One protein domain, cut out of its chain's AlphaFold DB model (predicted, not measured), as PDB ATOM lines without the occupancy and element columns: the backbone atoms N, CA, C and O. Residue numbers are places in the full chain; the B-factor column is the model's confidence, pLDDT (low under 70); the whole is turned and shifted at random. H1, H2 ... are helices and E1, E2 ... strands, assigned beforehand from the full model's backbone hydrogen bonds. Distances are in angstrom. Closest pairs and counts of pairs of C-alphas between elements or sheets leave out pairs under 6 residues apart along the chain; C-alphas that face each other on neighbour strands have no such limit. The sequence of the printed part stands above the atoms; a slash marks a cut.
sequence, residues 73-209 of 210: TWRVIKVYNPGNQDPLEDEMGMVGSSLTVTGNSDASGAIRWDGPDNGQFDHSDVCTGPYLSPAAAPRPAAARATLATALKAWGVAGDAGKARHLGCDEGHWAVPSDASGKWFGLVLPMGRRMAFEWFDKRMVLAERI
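Overview. This is residues 73 to 209 of the 210 residues of an uncharacterized protein of Sphingomonas trueperi (UniProt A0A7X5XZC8). One strongly twisted antiparallel sheet curls like part of a barrel, left open between its edge strands E3 and E4, with the single helix H1 packed slantwise over E7, E6 and E5. Short pairings of residues 127 to 128, with E3 and with residues 170 to 171, lie on the open side. The printed part has 137 residues, in the order E1 E2 E3 H1 E4 E5 E6 E7, and the sheet runs E3 E2 E1 E7 E6 E5 E4. The class is mixed, with 57 residues in named elements, under half of the printed part. The whole is compact, with a radius of gyration of the C-alphas of 14.1 A, and rounded, spanning 41 by 35 by 30 A.

Arrangement. Start with E1, residues 73 to 80, which bends by 59 degrees at residue 77. It forms a hairpin with E2, residues 98 to 102, where N 99 and O 74 are 2.8 A apart. E2 in turn forms a hairpin with E3, residues 110 to 114; look at N 100 and O 112, 2.8 A. These three are a meander, each strand the antiparallel neighbour of the one before. A second meander is E4, residues 164 to 167, E5, residues 184 to 190, E6, residues 193 to 198, and E7, residues 202 to 209. In it you find N 166 and O 185 at 2.8 A, N 195 and O 188 at 2.9 A, and N 204 and O 196 at 2.8 A. E5 is staggered, pairing with E4 over residues 184 to 187 and with E6 over 187 to 190. E7 and E1 are antiparallel neighbours, with N 77 and O 205 2.8 A apart. H1, residues 141 to 154, is on the sheet in two layers, a helix on one face of a sheet, at a height of 8.5 A over the sheet. On the local plane it runs slantwise to the strands, at 50 degrees to E6. It is over E7, E6 and, only just, with 3 C-alphas, E5. Its closest C-alphas to E7 are those of Leu 147 and Met 203, 6.3 A. In H1 every O i to N i+4 pair is within hydrogen-bond range. E3 and E4 are apart.

Along the chain. Find C-alpha 73 at (184.529, 210.214, 156.243); from there E1 runs 20.5 A to residue 80. E2 covers 13.3 A, E3 12.2 A and E4 9.8 A. H1 begins at C-alpha 141, (156.554, 210.076, 158.393), and covers 20.1 A. E5 covers 19.2 A, E6 15.7 A and E7 21.8 A, ending at C-alpha 209, (186.504, 206.273, 159.365).

Size, cuts and confidence. The two C-alphas farthest apart, those of Gln 85 and Asp 106, are 45.6 A apart. The printed part has no cut. The links E1 to E2, E3 to H1 and E4 to E5 are long. The mean pLDDT of the printed part is 76.4; residues 91 to 92, 103 to 109, 115 to 141 and 167 to 183 are under 70.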
ATOM      1  N   THR A  73     184.616 211.354 157.152       89.19
ATOM      2  CA  THR A  73     184.529 210.214 156.243       89.19
ATOM      3  C   THR A  73     183.788 209.066 156.917       89.19
ATOM      4  O   THR A  73     183.998 208.762 158.095       89.19
ATOM      5  N   TRP A  74     182.913 208.419 156.160       91.06
ATOM      6  CA  TRP A  74     182.054 207.335 156.607       91.06
ATOM      7  C   TRP A  74     182.178 206.154 155.664       91.06
ATOM      8  O   TRP A  74     182.274 206.344 154.462       91.06
ATOM      9  N   ARG A  75     182.122 204.943 156.205       92.69
ATOM     10  CA  ARG A  75     182.069 203.686 155.464       92.69
ATOM     11  C   ARG A  75     180.709 203.042 155.655       92.69
ATOM     12  O   ARG A  75     180.282 202.849 156.792       92.69
ATOM     13  N   VAL A  76     180.050 202.660 154.572       91.81
ATOM     14  CA  VAL A  76     178.808 201.886 154.610       91.81
ATOM     15  C   VAL A  76     179.085 200.498 155.173       91.81
ATOM     16  O   VAL A  76     179.992 199.802 154.722       91.81
ATOM     17  N   ILE A  77     178.286 200.086 156.153       94.00
ATOM     18  CA  ILE A  77     178.404 198.778 156.806       94.00
ATOM     19  C   ILE A  77     177.157 197.917 156.661       94.00
ATOM     20  O   ILE A  77     177.259 196.699 156.785       94.00
ATOM     21  N   LYS A  78     175.985 198.520 156.430       94.38
ATOM     22  CA  LYS A  78     174.740 197.798 156.150       94.38
ATOM     23  C   LYS A  78     173.842 198.624 155.242       94.38
ATOM     24  O   LYS A  78     173.838 199.853 155.324       94.38
ATOM     25  N   VAL A  79     173.024 197.932 154.463       92.25
ATOM     26  CA  VAL A  79     171.913 198.510 153.708       92.25
ATOM     27  C   VAL A  79     170.631 197.788 154.110       92.25
ATOM     28  O   VAL A  79     170.656 196.652 154.579       92.25
ATOM     29  N   TYR A  80     169.517 198.500 154.030       93.50
ATOM     30  CA  TYR A  80     168.180 197.957 154.171       93.50
ATOM     31  C   TYR A  80     167.378 198.388 152.948       93.50
ATOM     32  O   TYR A  80     167.148 199.585 152.756       93.50
ATOM     33  N   ASN A  81     166.971 197.426 152.124       92.19
ATOM     34  CA  ASN A  81     166.174 197.658 150.928       92.19
ATOM     35  C   ASN A  81     164.758 197.090 151.126       92.19
ATOM     36  O   ASN A  81     164.558 195.884 150.992       92.19
ATOM     37  N   PRO A  82     163.745 197.927 151.417       90.12
ATOM     38  CA  PRO A  82     162.379 197.442 151.609       90.12
ATOM     39  C   PRO A  82     161.744 196.851 150.340       90.12
ATOM     40  O   PRO A  82     160.672 196.258 150.442       90.12
ATOM     41  N   GLY A  83     162.350 197.039 149.162       88.88
ATOM     42  CA  GLY A  83     161.888 196.466 147.898       88.88
ATOM     43  C   GLY A  83     162.307 195.012 147.667       88.88
ATOM     44  O   GLY A  83     161.756 194.374 146.770       88.88
ATOM     45  N   ASN A  84     163.236 194.477 148.465       89.00
ATOM     46  CA  ASN A  84     163.815 193.149 148.240       89.00
ATOM     47  C   ASN A  84     163.034 192.040 148.939       89.00
ATOM     48  O   ASN A  84     162.339 192.271 149.929       89.00
ATOM     49  N   GLN A  85     163.184 190.808 148.431       88.75
ATOM     50  CA  GLN A  85     162.666 189.617 149.111       88.75
ATOM     51  C   GLN A  85     163.349 189.419 150.469       88.75
ATOM     52  O   GLN A  85     162.660 189.182 151.462       88.75
ATOM     53  N   ASP A  86     164.677 189.572 150.515       90.69
ATOM     54  CA  ASP A  86     165.437 189.773 151.747       90.69
ATOM     55  C   ASP A  86     165.879 191.246 151.845       90.69
ATOM     56  O   ASP A  86     166.771 191.678 151.112       90.69
ATOM     57  N   PRO A  87     165.287 192.043 152.753       90.19
ATOM     58  CA  PRO A  87     165.636 193.449 152.899       90.19
ATOM     59  C   PRO A  87     167.073 193.726 153.346       90.19
ATOM     60  O   PRO A  87     167.490 194.882 153.297       90.19
ATOM     61  N   LEU A  88     167.808 192.724 153.835       91.19
ATOM     62  CA  LEU A  88     169.198 192.864 154.280       91.19
ATOM     63  C   LEU A  88     170.220 192.383 153.244       91.19
ATOM     64  O   LEU A  88     171.422 192.516 153.483       91.19
ATOM     65  N   GLU A  89     169.763 191.843 152.116       87.25
ATOM     66  CA  GLU A  89     170.625 191.464 151.003       87.25
ATOM     67  C   GLU A  89     171.230 192.719 150.348       87.25
ATOM     68  O   GLU A  89     170.513 193.643 149.950       87.25
ATOM     69  N   ASP A  90     172.563 192.764 150.252       74.94
ATOM     70  CA  ASP A  90     173.275 193.858 149.582       74.94
ATOM     71  C   ASP A  90     173.250 193.652 148.065       74.94
ATOM     72  O   ASP A  90     174.141 193.045 147.477       74.94
ATOM     73  N   GLU A  91     172.198 194.158 147.435       64.44
ATOM     74  CA  GLU A  91     171.947 193.960 146.005       64.44
ATOM     75  C   GLU A  91     172.884 194.773 145.093       64.44
ATOM     76  O   GLU A  91     172.966 194.495 143.903       64.44
ATOM     77  N   MET A  92     173.625 195.756 145.620       68.19
ATOM     78  CA  MET A  92     174.400 196.699 144.796       68.19
ATOM     79  C   MET A  92     175.827 196.952 145.305       68.19
ATOM     80  O   MET A  92     176.432 197.963 144.954       68.19
ATOM     81  N   GLY A  93     176.363 196.077 146.161       76.75
ATOM     82  CA  GLY A  93     177.741 196.185 146.653       76.75
ATOM     83  C   GLY A  93     178.030 197.489 147.402       76.75
ATOM     84  O   GLY A  93     179.162 197.975 147.394       76.75
ATOM     85  N   MET A  94     177.014 198.092 148.026       80.19
ATOM     86  CA  MET A  94     177.182 199.364 148.731       80.19
ATOM     87  C   MET A  94     178.032 199.187 149.990       80.19
ATOM     88  O   MET A  94     178.711 200.128 150.405       80.19
ATOM     89  N   VAL A  95     178.009 198.005 150.612       87.94
ATOM     90  CA  VAL A  95     178.790 197.731 151.820       87.94
ATOM     91  C   VAL A  95     180.288 197.832 151.523       87.94
ATOM     92  O   VAL A  95     180.817 197.199 150.618       87.94
ATOM     93  N   GLY A  96     180.992 198.635 152.323       86.50
ATOM     94  CA  GLY A  96     182.411 198.951 152.147       86.50
ATOM     95  C   GLY A  96     182.671 200.274 151.425       86.50
ATOM     96  O   GLY A  96     183.750 200.846 151.593       86.50
ATOM     97  N   SER A  97     181.681 200.805 150.707       85.75
ATOM     98  CA  SER A  97     181.774 202.104 150.036       85.75
ATOM     99  C   SER A  97     181.921 203.226 151.047       85.75
ATOM    100  O   SER A  97     181.370 203.157 152.149       85.75
ATOM    101  N   SER A  98     182.683 204.254 150.687       88.19
ATOM    102  CA  SER A  98     182.959 205.377 151.579       88.19
ATOM    103  C   SER A  98     182.365 206.666 151.036       88.19
ATOM    104  O   SER A  98     182.260 206.834 149.828       88.19
ATOM    105  N   LEU A  99     181.956 207.562 151.924       85.88
ATOM    106  CA  LEU A  99     181.501 208.902 151.585       85.88
ATOM    107  C   LEU A  99     182.117 209.910 152.545       85.88
ATOM    108  O   LEU A  99     182.238 209.656 153.748       85.88
ATOM    109  N   THR A 100     182.435 211.085 152.027       86.31
ATOM    110  CA  THR A 100     182.933 212.211 152.797       86.31
ATOM    111  C   THR A 100     181.866 213.291 152.874       86.31
ATOM    112  O   THR A 100     181.320 213.746 151.870       86.31
ATOM    113  N   VAL A 101     181.585 213.711 154.106       82.50
ATOM    114  CA  VAL A 101     180.755 214.870 154.417       82.50
ATOM    115  C   VAL A 101     181.667 216.004 154.857       82.50
ATOM    116  O   VAL A 101     182.394 215.889 155.843       82.50
ATOM    117  N   THR A 102     181.601 217.121 154.152       76.88
ATOM    118  CA  THR A 102     182.297 218.362 154.492       76.88
ATOM    119  C   THR A 102     181.313 219.319 155.155       76.88
ATOM    120  O   THR A 102     180.167 219.454 154.724       76.88
ATOM    121  N   GLY A 103     181.730 219.920 156.270       67.81
ATOM    122  CA  GLY A 103     180.925 220.902 156.993       67.81
ATOM    123  C   GLY A 103     180.916 222.254 156.293       67.81
ATOM    124  O   GLY A 103     181.753 222.515 155.435       67.81
ATOM    125  N   ASN A 104     179.998 223.126 156.706       58.81
ATOM    126  CA  ASN A 104     180.051 224.529 156.306       58.81
ATOM    127  C   ASN A 104     181.266 225.193 156.978       58.81
ATOM    128  O   ASN A 104     181.345 225.230 158.207       58.81
ATOM    129  N   SER A 105     182.190 225.710 156.171       58.50
ATOM    130  CA  SER A 105     183.232 226.664 156.586       58.50
ATOM    131  C   SER A 105     183.073 227.937 155.741       58.50
ATOM    132  O   SER A 105     181.946 228.359 155.502       58.50
ATOM    133  N   ASP A 106     184.150 228.506 155.191       45.03
ATOM    134  CA  ASP A 106     184.081 229.578 154.178       45.03
ATOM    135  C   ASP A 106     183.481 229.127 152.818       45.03
ATOM    136  O   ASP A 106     183.422 229.906 151.869       45.03
ATOM    137  N   ALA A 107     183.047 227.865 152.706       55.75
ATOM    138  CA  ALA A 107     182.420 227.265 151.531       55.75
ATOM    139  C   ALA A 107     181.211 226.402 151.937       55.75
ATOM    140  O   ALA A 107     181.116 225.946 153.083       55.75
ATOM    141  N   SER A 108     180.305 226.163 150.983       58.53
ATOM    142  CA  SER A 108     179.161 225.263 151.155       58.53
ATOM    143  C   SER A 108     179.631 223.852 151.510       58.53
ATOM    144  O   SER A 108     180.492 223.295 150.827       58.53
ATOM    145  N   GLY A 109     179.046 223.265 152.554       65.00
ATOM    146  CA  GLY A 109     179.245 221.859 152.879       65.00
ATOM    147  C   GLY A 109     178.751 220.954 151.752       65.00
ATOM    148  O   GLY A 109     177.828 221.308 151.008       65.00
ATOM    149  N   ALA A 110     179.376 219.787 151.627       72.00
ATOM    150  CA  ALA A 110     179.064 218.817 150.589       72.00
ATOM    151  C   ALA A 110     179.131 217.366 151.077       72.00
ATOM    152  O   ALA A 110     179.988 217.024 151.893       72.00
ATOM    153  N   ILE A 111     178.276 216.507 150.524       77.94
ATOM    154  CA  ILE A 111     178.362 215.045 150.649       77.94
ATOM    155  C   ILE A 111     178.794 214.468 149.310       77.94
ATOM    156  O   ILE A 111     178.233 214.830 148.275       77.94
ATOM    157  N   ARG A 112     179.810 213.601 149.335       79.31
ATOM    158  CA  ARG A 112     180.400 212.998 148.138       79.31
ATOM    159  C   ARG A 112     180.806 211.558 148.413       79.31
ATOM    160  O   ARG A 112     181.379 211.288 149.463       79.31
ATOM    161  N   TRP A 113     180.559 210.660 147.467       81.69
ATOM    162  CA  TRP A 113     181.118 209.311 147.514       81.69
ATOM    163  C   TRP A 113     182.614 209.325 147.197       81.69
ATOM    164  O   TRP A 113     183.073 210.007 146.279       81.69
ATOM    165  N   ASP A 114     183.368 208.559 147.975       77.69
ATOM    166  CA  ASP A 114     184.804 208.382 147.846       77.69
ATOM    167  C   ASP A 114     185.066 207.102 147.042       77.69
ATOM    168  O   ASP A 114     185.100 205.996 147.583       77.69
ATOM    169  N   GLY A 115     185.239 207.234 145.727       66.62
ATOM    170  CA  GLY A 115     185.599 206.109 144.864       66.62
ATOM    171  C   GLY A 115     185.227 206.316 143.395       66.62
ATOM    172  O   GLY A 115     184.445 207.211 143.074       66.62
ATOM    173  N   PRO A 116     185.797 205.513 142.479       57.03
ATOM    174  CA  PRO A 116     185.360 205.507 141.090       57.03
ATOM    175  C   PRO A 116     183.907 205.029 141.015       57.03
ATOM    176  O   PRO A 116     183.536 204.082 141.705       57.03
ATOM    177  N   ASP A 117     183.095 205.678 140.179       60.03
ATOM    178  CA  ASP A 117     181.800 205.140 139.758       60.03
ATOM    179  C   ASP A 117     182.019 203.753 139.152       60.03
ATOM    180  O   ASP A 117     182.659 203.592 138.110       60.03
ATOM    181  N   ASN A 118     181.578 202.734 139.880       54.91
ATOM    182  CA  ASN A 118     181.708 201.341 139.482       54.91
ATOM    183  C   ASN A 118     180.448 200.846 138.754       54.91
ATOM    184  O   ASN A 118     180.334 199.647 138.492       54.91
ATOM    185  N   GLY A 119     179.505 201.744 138.441       55.97
ATOM    186  CA  GLY A 119     178.235 201.435 137.793       55.97
ATOM    187  C   GLY A 119     177.266 200.632 138.662       55.97
ATOM    188  O   GLY A 119     176.203 200.253 138.174       55.97
ATOM    189  N   GLN A 120     177.614 200.345 139.923       53.12
ATOM    190  CA  GLN A 120     176.743 199.634 140.863       53.12
ATOM    191  C   GLN A 120     175.880 200.612 141.670       53.12
ATOM    192  O   GLN A 120     174.812 200.255 142.148       53.12
ATOM    193  N   PHE A 121     176.290 201.864 141.821       61.66
ATOM    194  CA  PHE A 121     175.472 202.909 142.425       61.66
ATOM    195  C   PHE A 121     175.955 204.256 141.895       61.66
ATOM    196  O   PHE A 121     177.153 204.459 141.720       61.66
ATOM    197  N   ASP A 122     175.013 205.146 141.582       58.47
ATOM    198  CA  ASP A 122     175.319 206.429 140.954       58.47
ATOM    199  C   ASP A 122     176.108 207.318 141.933       58.47
ATOM    200  O   ASP A 122     175.568 207.896 142.875       58.47
ATOM    201  N   HIS A 123     177.427 207.380 141.748       58.88
ATOM    202  CA  HIS A 123     178.321 208.251 142.514       58.88
ATOM    203  C   HIS A 123     178.266 209.715 142.057       58.88
ATOM    204  O   HIS A 123     178.965 210.553 142.636       58.88
ATOM    205  N   SER A 124     177.489 210.041 141.014       55.62
ATOM    206  CA  SER A 124     177.349 211.420 140.531       55.62
ATOM    207  C   SER A 124     176.571 212.314 141.500       55.62
ATOM    208  O   SER A 124     176.597 213.539 141.359       55.62
ATOM    209  N   ASP A 125     175.965 211.714 142.531       58.44
ATOM    210  CA  ASP A 125     175.311 212.401 143.636       58.44
ATOM    211  C   ASP A 125     176.320 213.209 144.459       58.44
ATOM    212  O   ASP A 125     176.946 212.750 145.419       58.44
ATOM    213  N   VAL A 126     176.464 214.469 144.065       60.19
ATOM    214  CA  VAL A 126     177.064 215.518 144.876       60.19
ATOM    215  C   VAL A 126     175.915 216.311 145.456       60.19
ATOM    216  O   VAL A 126     175.152 216.910 144.704       60.19
ATOM    217  N   CYS A 127     175.815 216.351 146.782       66.25
ATOM    218  CA  CYS A 127     174.907 217.285 147.422       66.25
ATOM    219  C   CYS A 127     175.686 218.433 148.041       66.25
ATOM    220  O   CYS A 127     176.474 218.192 148.950       66.25
ATOM    221  N   THR A 128     175.474 219.655 147.548       59.50
ATOM    222  CA  THR A 128     176.134 220.880 148.018       59.50
ATOM    223  C   THR A 128     175.091 221.850 148.564       59.50
ATOM    224  O   THR A 128     174.035 222.050 147.964       59.50
ATOM    225  N   GLY A 129     175.357 222.460 149.719       55.62
ATOM    226  CA  GLY A 129     174.496 223.510 150.261       55.62
ATOM    227  C   GLY A 129     174.611 223.721 151.774       55.62
ATOM    228  O   GLY A 129     175.174 222.893 152.485       55.62
ATOM    229  N   PRO A 130     173.988 224.782 152.314       46.72
ATOM    230  CA  PRO A 130     173.884 225.079 153.742       46.72
ATOM    231  C   PRO A 130     172.936 224.122 154.494       46.72
ATOM    232  O   PRO A 130     172.652 224.305 155.682       46.72
ATOM    233  N   TYR A 131     172.447 223.077 153.830       47.59
ATOM    234  CA  TYR A 131     171.416 222.147 154.284       47.59
ATOM    235  C   TYR A 131     171.852 221.109 155.331       47.59
ATOM    236  O   TYR A 131     171.155 220.124 155.570       47.59
ATOM    237  N   LEU A 132     172.939 221.370 156.053       50.69
ATOM    238  CA  LEU A 132     173.110 220.806 157.395       50.69
ATOM    239  C   LEU A 132     172.147 221.450 158.421       50.69
ATOM    240  O   LEU A 132     172.022 220.953 159.539       50.69
ATOM    241  N   SER A 133     171.440 222.513 158.023       41.28
ATOM    242  CA  SER A 133     170.403 223.198 158.799       41.28
ATOM    243  C   SER A 133     169.061 222.440 158.731       41.28
ATOM    244  O   SER A 133     168.668 222.019 157.640       41.28
ATOM    245  N   PRO A 134     168.302 222.277 159.834       45.62
ATOM    246  CA  PRO A 134     166.993 221.625 159.796       45.62
ATOM    247  C   PRO A 134     166.031 222.336 158.855       45.62
ATOM    248  O   PRO A 134     165.904 223.560 158.890       45.62
ATOM    249  N   ALA A 135     165.252 221.565 158.100       48.00
ATOM    250  CA  ALA A 135     164.061 222.105 157.464       48.00
ATOM    251  C   ALA A 135     163.088 222.648 158.531       48.00
ATOM    252  O   ALA A 135     162.772 221.963 159.505       48.00
ATOM    253  N   ALA A 136     162.570 223.860 158.315       35.78
ATOM    254  CA  ALA A 136     161.610 224.514 159.210       35.78
ATOM    255  C   ALA A 136     160.247 223.792 159.298       35.78
ATOM    256  O   ALA A 136     159.475 224.045 160.219       35.78
ATOM    257  N   ALA A 137     159.939 222.897 158.351       45.19
ATOM    258  CA  ALA A 137     158.684 222.153 158.305       45.19
ATOM    259  C   ALA A 137     158.922 220.638 158.474       45.19
ATOM    260  O   ALA A 137     159.787 220.082 157.788       45.19
ATOM    261  N   PRO A 138     158.146 219.940 159.328       50.56
ATOM    262  CA  PRO A 138     158.142 218.481 159.400       50.56
ATOM    263  C   PRO A 138     157.751 217.865 158.053       50.56
ATOM    264  O   PRO A 138     156.822 218.323 157.388       50.56
ATOM    265  N   ARG A 139     158.461 216.814 157.648       59.50
ATOM    266  CA  ARG A 139     158.290 216.129 156.357       59.50
ATOM    267  C   ARG A 139     157.878 214.663 156.570       59.50
ATOM    268  O   ARG A 139     157.938 214.198 157.711       59.50
ATOM    269  N   PRO A 140     157.352 213.973 155.536       59.09
ATOM    270  CA  PRO A 140     156.486 212.803 155.698       59.09
ATOM    271  C   PRO A 140     157.058 211.694 156.589       59.09
ATOM    272  O   PRO A 140     158.222 211.320 156.492       59.09
ATOM    273  N   ALA A 141     156.192 211.099 157.412       63.59
ATOM    274  CA  ALA A 141     156.554 210.076 158.393       63.59
ATOM    275  C   ALA A 141     157.067 208.749 157.791       63.59
ATOM    276  O   ALA A 141     157.661 207.949 158.513       63.59
ATOM    277  N   ALA A 142     156.849 208.500 156.494       77.94
ATOM    278  CA  ALA A 142     157.140 207.209 155.868       77.94
ATOM    279  C   ALA A 142     158.635 206.843 155.911       77.94
ATOM    280  O   ALA A 142     158.965 205.723 156.289       77.94
ATOM    281  N   ALA A 143     159.538 207.789 155.623       81.56
ATOM    282  CA  ALA A 143     160.982 207.551 155.712       81.56
ATOM    283  C   ALA A 143     161.413 207.222 157.152       81.56
ATOM    284  O   ALA A 143     162.201 206.306 157.377       81.56
ATOM    285  N   ARG A 144     160.829 207.893 158.156       88.12
ATOM    286  CA  ARG A 144     161.090 207.590 159.574       88.12
ATOM    287  C   ARG A 144     160.598 206.198 159.970       88.12
ATOM    288  O   ARG A 144     161.277 205.517 160.733       88.12
ATOM    289  N   ALA A 145     159.454 205.760 159.447       90.81
ATOM    290  CA  ALA A 145     158.956 204.405 159.671       90.81
ATOM    291  C   ALA A 145     159.890 203.351 159.049       90.81
ATOM    292  O   ALA A 145     160.251 202.384 159.719       90.81
ATOM    293  N   THR A 146     160.348 203.568 157.812       92.56
ATOM    294  CA  THR A 146     161.334 202.690 157.161       92.56
ATOM    295  C   THR A 146     162.654 202.667 157.931       92.56
ATOM    296  O   THR A 146     163.203 201.592 158.163       92.56
ATOM    297  N   LEU A 147     163.128 203.821 158.408       93.31
ATOM    298  CA  LEU A 147     164.328 203.918 159.239       93.31
ATOM    299  C   LEU A 147     164.176 203.134 160.549       93.31
ATOM    300  O   LEU A 147     165.088 202.407 160.932       93.31
ATOM    301  N   ALA A 148     163.028 203.229 161.223       94.94
ATOM    302  CA  ALA A 148     162.766 202.458 162.438       94.94
ATOM    303  C   ALA A 148     162.818 200.940 162.179       94.94
ATOM    304  O   ALA A 148     163.425 200.199 162.957       94.94
ATOM    305  N   THR A 149     162.242 200.476 161.067       96.00
ATOM    306  CA  THR A 149     162.331 199.069 160.656       96.00
ATOM    307  C   THR A 149     163.769 198.658 160.342       96.00
ATOM    308  O   THR A 149     164.208 197.609 160.810       96.00
ATOM    309  N   ALA A 150     164.523 199.494 159.626       96.06
ATOM    310  CA  ALA A 150     165.922 199.233 159.301       96.06
ATOM    311  C   ALA A 150     166.794 199.118 160.563       96.06
ATOM    312  O   ALA A 150     167.523 198.142 160.724       96.06
ATOM    313  N   LEU A 151     166.654 200.051 161.516       97.12
ATOM    314  CA  LEU A 151     167.360 200.015 162.805       97.12
ATOM    315  C   LEU A 151     167.093 198.710 163.561       97.12
ATOM    316  O   LEU A 151     168.028 198.077 164.061       97.12
ATOM    317  N   LYS A 152     165.826 198.272 163.589       97.25
ATOM    318  CA  LYS A 152     165.431 196.995 164.189       97.25
ATOM    319  C   LYS A 152     166.064 195.808 163.461       97.25
ATOM    320  O   LYS A 152     166.623 194.939 164.124       97.25
ATOM    321  N   ALA A 153     166.007 195.778 162.131       96.31
ATOM    322  CA  ALA A 153     166.578 194.702 161.318       96.31
ATOM    323  C   ALA A 153     168.102 194.592 161.494       96.31
ATOM    324  O   ALA A 153     168.656 193.500 161.569       96.31
ATOM    325  N   TRP A 154     168.790 195.723 161.644       96.31
ATOM    326  CA  TRP A 154     170.229 195.756 161.886       96.31
ATOM    327  C   TRP A 154     170.638 195.459 163.332       96.31
ATOM    328  O   TRP A 154     171.842 195.305 163.571       96.31
ATOM    329  N   GLY A 155     169.692 195.418 164.276       95.56
ATOM    330  CA  GLY A 155     169.967 195.280 165.707       95.56
ATOM    331  C   GLY A 155     170.701 196.487 166.300       95.56
ATOM    332  O   GLY A 155     171.559 196.322 167.165       95.56
ATOM    333  N   VAL A 156     170.427 197.697 165.803       93.56
ATOM    334  CA  VAL A 156     171.096 198.933 166.233       93.56
ATOM    335  C   VAL A 156     170.154 199.768 167.092       93.56
ATOM    336  O   VAL A 156     169.024 200.044 166.702       93.56
ATOM    337  N   ALA A 157     170.636 200.204 168.258       90.69
ATOM    338  CA  ALA A 157     169.918 201.162 169.086       90.69
ATOM    339  C   ALA A 157     169.923 202.548 168.418       90.69
ATOM    340  O   ALA A 157     170.986 203.085 168.111       90.69
ATOM    341  N   GLY A 158     168.740 203.123 168.212       85.75
ATOM    342  CA  GLY A 158     168.553 204.453 167.637       85.75
ATOM    343  C   GLY A 158     167.080 204.858 167.655       85.75
ATOM    344  O   GLY A 158     166.201 203.997 167.687       85.75
ATOM    345  N   ASP A 159     166.813 206.162 167.639       87.94
ATOM    346  CA  ASP A 159     165.457 206.717 167.589       87.94
ATOM    347  C   ASP A 159     165.232 207.425 166.247       87.94
ATOM    348  O   ASP A 159     165.730 208.528 166.012       87.94
ATOM    349  N   ALA A 160     164.449 206.805 165.362       87.88
ATOM    350  CA  ALA A 160     164.095 207.386 164.067       87.88
ATOM    351  C   ALA A 160     163.328 208.720 164.191       87.88
ATOM    352  O   ALA A 160     163.343 209.529 163.263       87.88
ATOM    353  N   GLY A 161     162.691 208.995 165.335       84.44
ATOM    354  CA  GLY A 161     162.056 210.277 165.634       84.44
ATOM    355  C   GLY A 161     163.051 211.435 165.768       84.44
ATOM    356  O   GLY A 161     162.689 212.580 165.481       84.44
ATOM    357  N   LYS A 162     164.307 211.135 166.126       83.00
ATOM    358  CA  LYS A 162     165.421 212.095 166.225       83.00
ATOM    359  C   LYS A 162     166.144 212.317 164.894       83.00
ATOM    360  O   LYS A 162     167.037 213.157 164.820       83.00
ATOM    361  N   ALA A 163     165.757 211.605 163.836       82.75
ATOM    362  CA  ALA A 163     166.328 211.799 162.515       82.75
ATOM    363  C   ALA A 163     165.907 213.157 161.927       82.75
ATOM    364  O   ALA A 163     164.739 213.564 162.005       82.75
ATOM    365  N   ARG A 164     166.857 213.857 161.312       78.06
ATOM    366  CA  ARG A 164     166.680 215.180 160.707       78.06
ATOM    367  C   ARG A 164     166.662 215.080 159.189       78.06
ATOM    368  O   ARG A 164     167.331 214.222 158.627       78.06
ATOM    369  N   HIS A 165     165.912 215.959 158.538       75.62
ATOM    370  CA  HIS A 165     165.967 216.086 157.084       75.62
ATOM    371  C   HIS A 165     167.071 217.075 156.720       75.62
ATOM    372  O   HIS A 165     167.069 218.195 157.235       75.62
ATOM    373  N   LEU A 166     167.982 216.651 155.853       73.50
ATOM    374  CA  LEU A 166     169.006 217.482 155.232       73.50
ATOM    375  C   LEU A 166     168.596 217.696 153.779       73.50
ATOM    376  O   LEU A 166     168.260 216.734 153.095       73.50
ATOM    377  N   GLY A 167     168.540 218.942 153.328       66.62
ATOM    378  CA  GLY A 167     168.239 219.252 151.929       66.62
ATOM    379  C   GLY A 167     169.473 219.331 151.036       66.62
ATOM    380  O   GLY A 167     170.593 219.049 151.456       66.62
ATOM    381  N   CYS A 168     169.246 219.761 149.802       66.56
ATOM    382  CA  CYS A 168     170.288 220.018 148.823       66.56
ATOM    383  C   CYS A 168     170.004 221.322 148.071       66.56
ATOM    384  O   CYS A 168     168.891 221.485 147.567       66.56
ATOM    385  N   ASP A 169     170.961 222.260 148.044       59.53
ATOM    386  CA  ASP A 169     170.819 223.518 147.288       59.53
ATOM    387  C   ASP A 169     171.263 223.300 145.840       59.53
ATOM    388  O   ASP A 169     170.584 223.733 144.912       59.53
ATOM    389  N   GLU A 170     172.375 222.584 145.657       62.22
ATOM    390  CA  GLU A 170     172.939 222.225 144.361       62.22
ATOM    391  C   GLU A 170     173.264 220.728 144.300       62.22
ATOM    392  O   GLU A 170     173.823 220.150 145.237       62.22
ATOM    393  N   GLY A 171     172.937 220.119 143.158       65.00
ATOM    394  CA  GLY A 171     173.047 218.682 142.926       65.00
ATOM    395  C   GLY A 171     171.860 217.898 143.488       65.00
ATOM    396  O   GLY A 171     170.769 218.448 143.659       65.00
ATOM    397  N   HIS A 172     172.049 216.602 143.728       62.88
ATOM    398  CA  HIS A 172     170.972 215.710 144.151       62.88
ATOM    399  C   HIS A 172     171.356 214.970 145.428       62.88
ATOM    400  O   HIS A 172     172.456 214.441 145.576       62.88
ATOM    401  N   TRP A 173     170.414 214.936 146.371       65.00
ATOM    402  CA  TRP A 173     170.384 213.871 147.360       65.00
ATOM    403  C   TRP A 173     169.707 212.695 146.672       65.00
ATOM    404  O   TRP A 173     168.643 212.905 146.096       65.00
ATOM    405  N   ALA A 174     170.290 211.503 146.722       65.81
ATOM    406  CA  ALA A 174     169.826 210.294 146.040       65.81
ATOM    407  C   ALA A 174     168.472 209.764 146.560       65.81
ATOM    408  O   ALA A 174     168.348 208.619 146.963       65.81
ATOM    409  N   VAL A 175     167.449 210.600 146.650       66.62
ATOM    410  CA  VAL A 175     166.102 210.339 147.168       66.62
ATOM    411  C   VAL A 175     165.136 211.160 146.332       66.62
ATOM    412  O   VAL A 175     165.513 212.240 145.917       66.62
ATOM    413  N   PRO A 176     163.897 210.734 146.067       64.94
ATOM    414  CA  PRO A 176     162.995 211.507 145.217       64.94
ATOM    415  C   PRO A 176     162.786 212.947 145.712       64.94
ATOM    416  O   PRO A 176     162.610 213.184 146.911       64.94
ATOM    417  N   SER A 177     162.749 213.905 144.782       65.88
ATOM    418  CA  SER A 177     162.362 215.275 145.102       65.88
ATOM    419  C   SER A 177     160.937 215.319 145.642       65.88
ATOM    420  O   SER A 177     160.081 214.494 145.312       65.88
ATOM    421  N   ASP A 178     160.636 216.344 146.423       68.62
ATOM    422  CA  ASP A 178     159.256 216.624 146.783       68.62
ATOM    423  C   ASP A 178     158.454 217.252 145.640       68.62
ATOM    424  O   ASP A 178     158.972 217.547 144.563       68.62
ATOM    425  N   ALA A 179     157.173 217.519 145.904       69.62
ATOM    426  CA  ALA A 179     156.289 218.185 144.953       69.62
ATOM    427  C   ALA A 179     156.736 219.616 144.573       69.62
ATOM    428  O   ALA A 179     156.224 220.163 143.603       69.62
ATOM    429  N   SER A 180     157.666 220.229 145.321       68.69
ATOM    430  CA  SER A 180     158.273 221.530 145.004       68.69
ATOM    431  C   SER A 180     159.585 221.418 144.213       68.69
ATOM    432  O   SER A 180     160.180 222.442 143.889       68.69
ATOM    433  N   GLY A 181     160.035 220.198 143.897       68.38
ATOM    434  CA  GLY A 181     161.288 219.936 143.185       68.38
ATOM    435  C   GLY A 181     162.538 220.002 144.066       68.38
ATOM    436  O   GLY A 181     163.647 220.009 143.543       68.38
ATOM    437  N   LYS A 182     162.384 220.049 145.394       69.38
ATOM    438  CA  LYS A 182     163.504 220.086 146.338       69.38
ATOM    439  C   LYS A 182     163.865 218.685 146.833       69.38
ATOM    440  O   LYS A 182     162.984 217.892 147.178       69.38
ATOM    441  N   TRP A 183     165.163 218.420 146.920       69.88
ATOM    442  CA  TRP A 183     165.751 217.135 147.304       69.88
ATOM    443  C   TRP A 183     166.110 217.138 148.795       69.88
ATOM    444  O   TRP A 183     166.775 218.065 149.255       69.88
ATOM    445  N   PHE A 184     165.663 216.130 149.557       71.44
ATOM    446  CA  PHE A 184     165.954 216.026 150.993       71.44
ATOM    447  C   PHE A 184     166.123 214.584 151.448       71.44
ATOM    448  O   PHE A 184     165.212 213.786 151.255       71.44
ATOM    449  N   GLY A 185     167.207 214.292 152.158       76.31
ATOM    450  CA  GLY A 185     167.433 213.004 152.802       76.31
ATOM    451  C   GLY A 185     167.193 213.018 154.298       76.31
ATOM    452  O   GLY A 185     167.518 213.983 154.993       76.31
ATOM    453  N   LEU A 186     166.664 211.916 154.824       82.31
ATOM    454  CA  LEU A 186     166.616 211.679 156.260       82.31
ATOM    455  C   LEU A 186     167.989 211.215 156.770       82.31
ATOM    456  O   LEU A 186     168.571 210.290 156.218       82.31
ATOM    457  N   VAL A 187     168.486 211.812 157.854       85.44
ATOM    458  CA  VAL A 187     169.755 211.444 158.496       85.44
ATOM    459  C   VAL A 187     169.585 211.344 160.008       85.44
ATOM    460  O   VAL A 187     169.068 212.250 160.659       85.44
ATOM    461  N   LEU A 188     170.075 210.254 160.587       88.12
ATOM    462  CA  LEU A 188     170.138 209.998 162.020       88.12
ATOM    463  C   LEU A 188     171.604 209.823 162.453       88.12
ATOM    464  O   LEU A 188     172.169 208.739 162.273       88.12
ATOM    465  N   PRO A 189     172.236 210.859 163.028       86.12
ATOM    466  CA  PRO A 189     173.542 210.715 163.659       86.12
ATOM    467  C   PRO A 189     173.419 209.926 164.972       86.12
ATOM    468  O   PRO A 189     172.535 210.178 165.786       86.12
ATOM    469  N   MET A 190     174.323 208.971 165.183       88.69
ATOM    470  CA  MET A 190     174.379 208.074 166.347       88.69
ATOM    471  C   MET A 190     175.830 207.953 166.850       88.69
ATOM    472  O   MET A 190     176.356 206.859 167.072       88.69
ATOM    473  N   GLY A 191     176.527 209.088 166.964       84.81
ATOM    474  CA  GLY A 191     177.942 209.144 167.342       84.81
ATOM    475  C   GLY A 191     178.859 208.627 166.230       84.81
ATOM    476  O   GLY A 191     178.946 209.230 165.165       84.81
ATOM    477  N   ARG A 192     179.541 207.495 166.459       88.94
ATOM    478  CA  ARG A 192     180.418 206.856 165.451       88.94
ATOM    479  C   ARG A 192     179.655 206.204 164.297       88.94
ATOM    480  O   ARG A 192     180.287 205.727 163.360       88.94
ATOM    481  N   ARG A 193     178.325 206.143 164.373       92.31
ATOM    482  CA  ARG A 193     177.461 205.632 163.310       92.31
ATOM    483  C   ARG A 193     176.512 206.710 162.825       92.31
ATOM    484  O   ARG A 193     176.143 207.610 163.574       92.31
ATOM    485  N   MET A 194     176.086 206.570 161.585       91.00
ATOM    486  CA  MET A 194     175.057 207.389 160.973       91.00
ATOM    487  C   MET A 194     174.152 206.471 160.169       91.00
ATOM    488  O   MET A 194     174.641 205.618 159.433       91.00
ATOM    489  N   ALA A 195     172.844 206.641 160.316       92.44
ATOM    490  CA  ALA A 195     171.884 206.061 159.392       92.44
ATOM    491  C   ALA A 195     171.336 207.165 158.490       92.44
ATOM    492  O   ALA A 195     171.082 208.269 158.971       92.44
ATOM    493  N   PHE A 196     171.166 206.895 157.205       88.94
ATOM    494  CA  PHE A 196     170.609 207.867 156.276       88.94
ATOM    495  C   PHE A 196     169.787 207.203 155.179       88.94
ATOM    496  O   PHE A 196     169.980 206.031 154.860       88.94
ATOM    497  N   GLU A 197     168.845 207.961 154.639       87.12
ATOM    498  CA  GLU A 197     168.026 207.552 153.508       87.12
ATOM    499  C   GLU A 197     168.803 207.696 152.199       87.12
ATOM    500  O   GLU A 197     169.513 208.682 151.971       87.12
ATOM    501  N   TRP A 198     168.624 206.694 151.347       81.44
ATOM    502  CA  TRP A 198     169.194 206.585 150.016       81.44
ATOM    503  C   TRP A 198     168.123 206.117 149.016       81.44
ATOM    504  O   TRP A 198     166.966 205.900 149.389       81.44
ATOM    505  N   PHE A 199     168.514 205.973 147.749       77.12
ATOM    506  CA  PHE A 199     167.623 205.775 146.599       77.12
ATOM    507  C   PHE A 199     166.590 204.667 146.819       77.12
ATOM    508  O   PHE A 199     166.838 203.717 147.557       77.12
ATOM    509  N   ASP A 200     165.413 204.797 146.202       78.62
ATOM    510  CA  ASP A 200     164.313 203.831 146.331       78.62
ATOM    511  C   ASP A 200     163.924 203.491 147.781       78.62
ATOM    512  O   ASP A 200     163.544 202.366 148.107       78.62
ATOM    513  N   LYS A 201     163.967 204.494 148.671       82.69
ATOM    514  CA  LYS A 201     163.622 204.363 150.101       82.69
ATOM    515  C   LYS A 201     164.549 203.406 150.857       82.69
ATOM    516  O   LYS A 201     164.168 202.884 151.911       82.69
ATOM    517  N   ARG A 202     165.747 203.151 150.331       88.00
ATOM    518  CA  ARG A 202     166.768 202.369 151.022       88.00
ATOM    519  C   ARG A 202     167.254 203.134 152.243       88.00
ATOM    520  O   ARG A 202     167.294 204.361 152.262       88.00
ATOM    521  N   MET A 203     167.651 202.393 153.266       92.00
ATOM    522  CA  MET A 203     168.338 202.954 154.424       92.00
ATOM    523  C   MET A 203     169.759 202.427 154.442       92.00
ATOM    524  O   MET A 203     169.994 201.238 154.242       92.00
ATOM    525  N   VAL A 204     170.706 203.310 154.705       92.25
ATOM    526  CA  VAL A 204     172.126 202.992 154.771       92.25
ATOM    527  C   VAL A 204     172.595 203.226 156.192       92.25
ATOM    528  O   VAL A 204     172.310 204.265 156.780       92.25
ATOM    529  N   LEU A 205     173.317 202.259 156.751       95.19
ATOM    530  CA  LEU A 205     174.060 202.419 157.991       95.19
ATOM    531  C   LEU A 205     175.535 202.550 157.645       95.19
ATOM    532  O   LEU A 205     176.116 201.650 157.037       95.19
ATOM    533  N   ALA A 206     176.148 203.635 158.094       93.88
ATOM    534  CA  ALA A 206     177.566 203.884 157.938       93.88
ATOM    535  C   ALA A 206     178.250 204.102 159.290       93.88
ATOM    536  O   ALA A 206     177.628 204.497 160.280       93.88
ATOM    537  N   GLU A 207     179.550 203.844 159.326       94.44
ATOM    538  CA  GLU A 207     180.420 204.100 160.467       94.44
ATOM    539  C   GLU A 207     181.530 205.077 160.099       94.44
ATOM    540  O   GLU A 207     181.994 205.108 158.964       94.44
ATOM    541  N   ARG A 208     181.965 205.888 161.060       91.50
ATOM    542  CA  ARG A 208     183.019 206.875 160.840       91.50
ATOM    543  C   ARG A 208     184.377 206.194 160.649       91.50
ATOM    544  O   ARG A 208     184.756 205.333 161.449       91.50
ATOM    545  N   ILE A 209     185.107 206.631 159.624       90.12
ATOM    546  CA  ILE A 209     186.504 206.273 159.365       90.12
ATOM    547  C   ILE A 209     187.396 207.288 160.091       90.12
ATOM    548  O   ILE A 209     187.272 208.490 159.859       90.12
TER     549      ILE A 209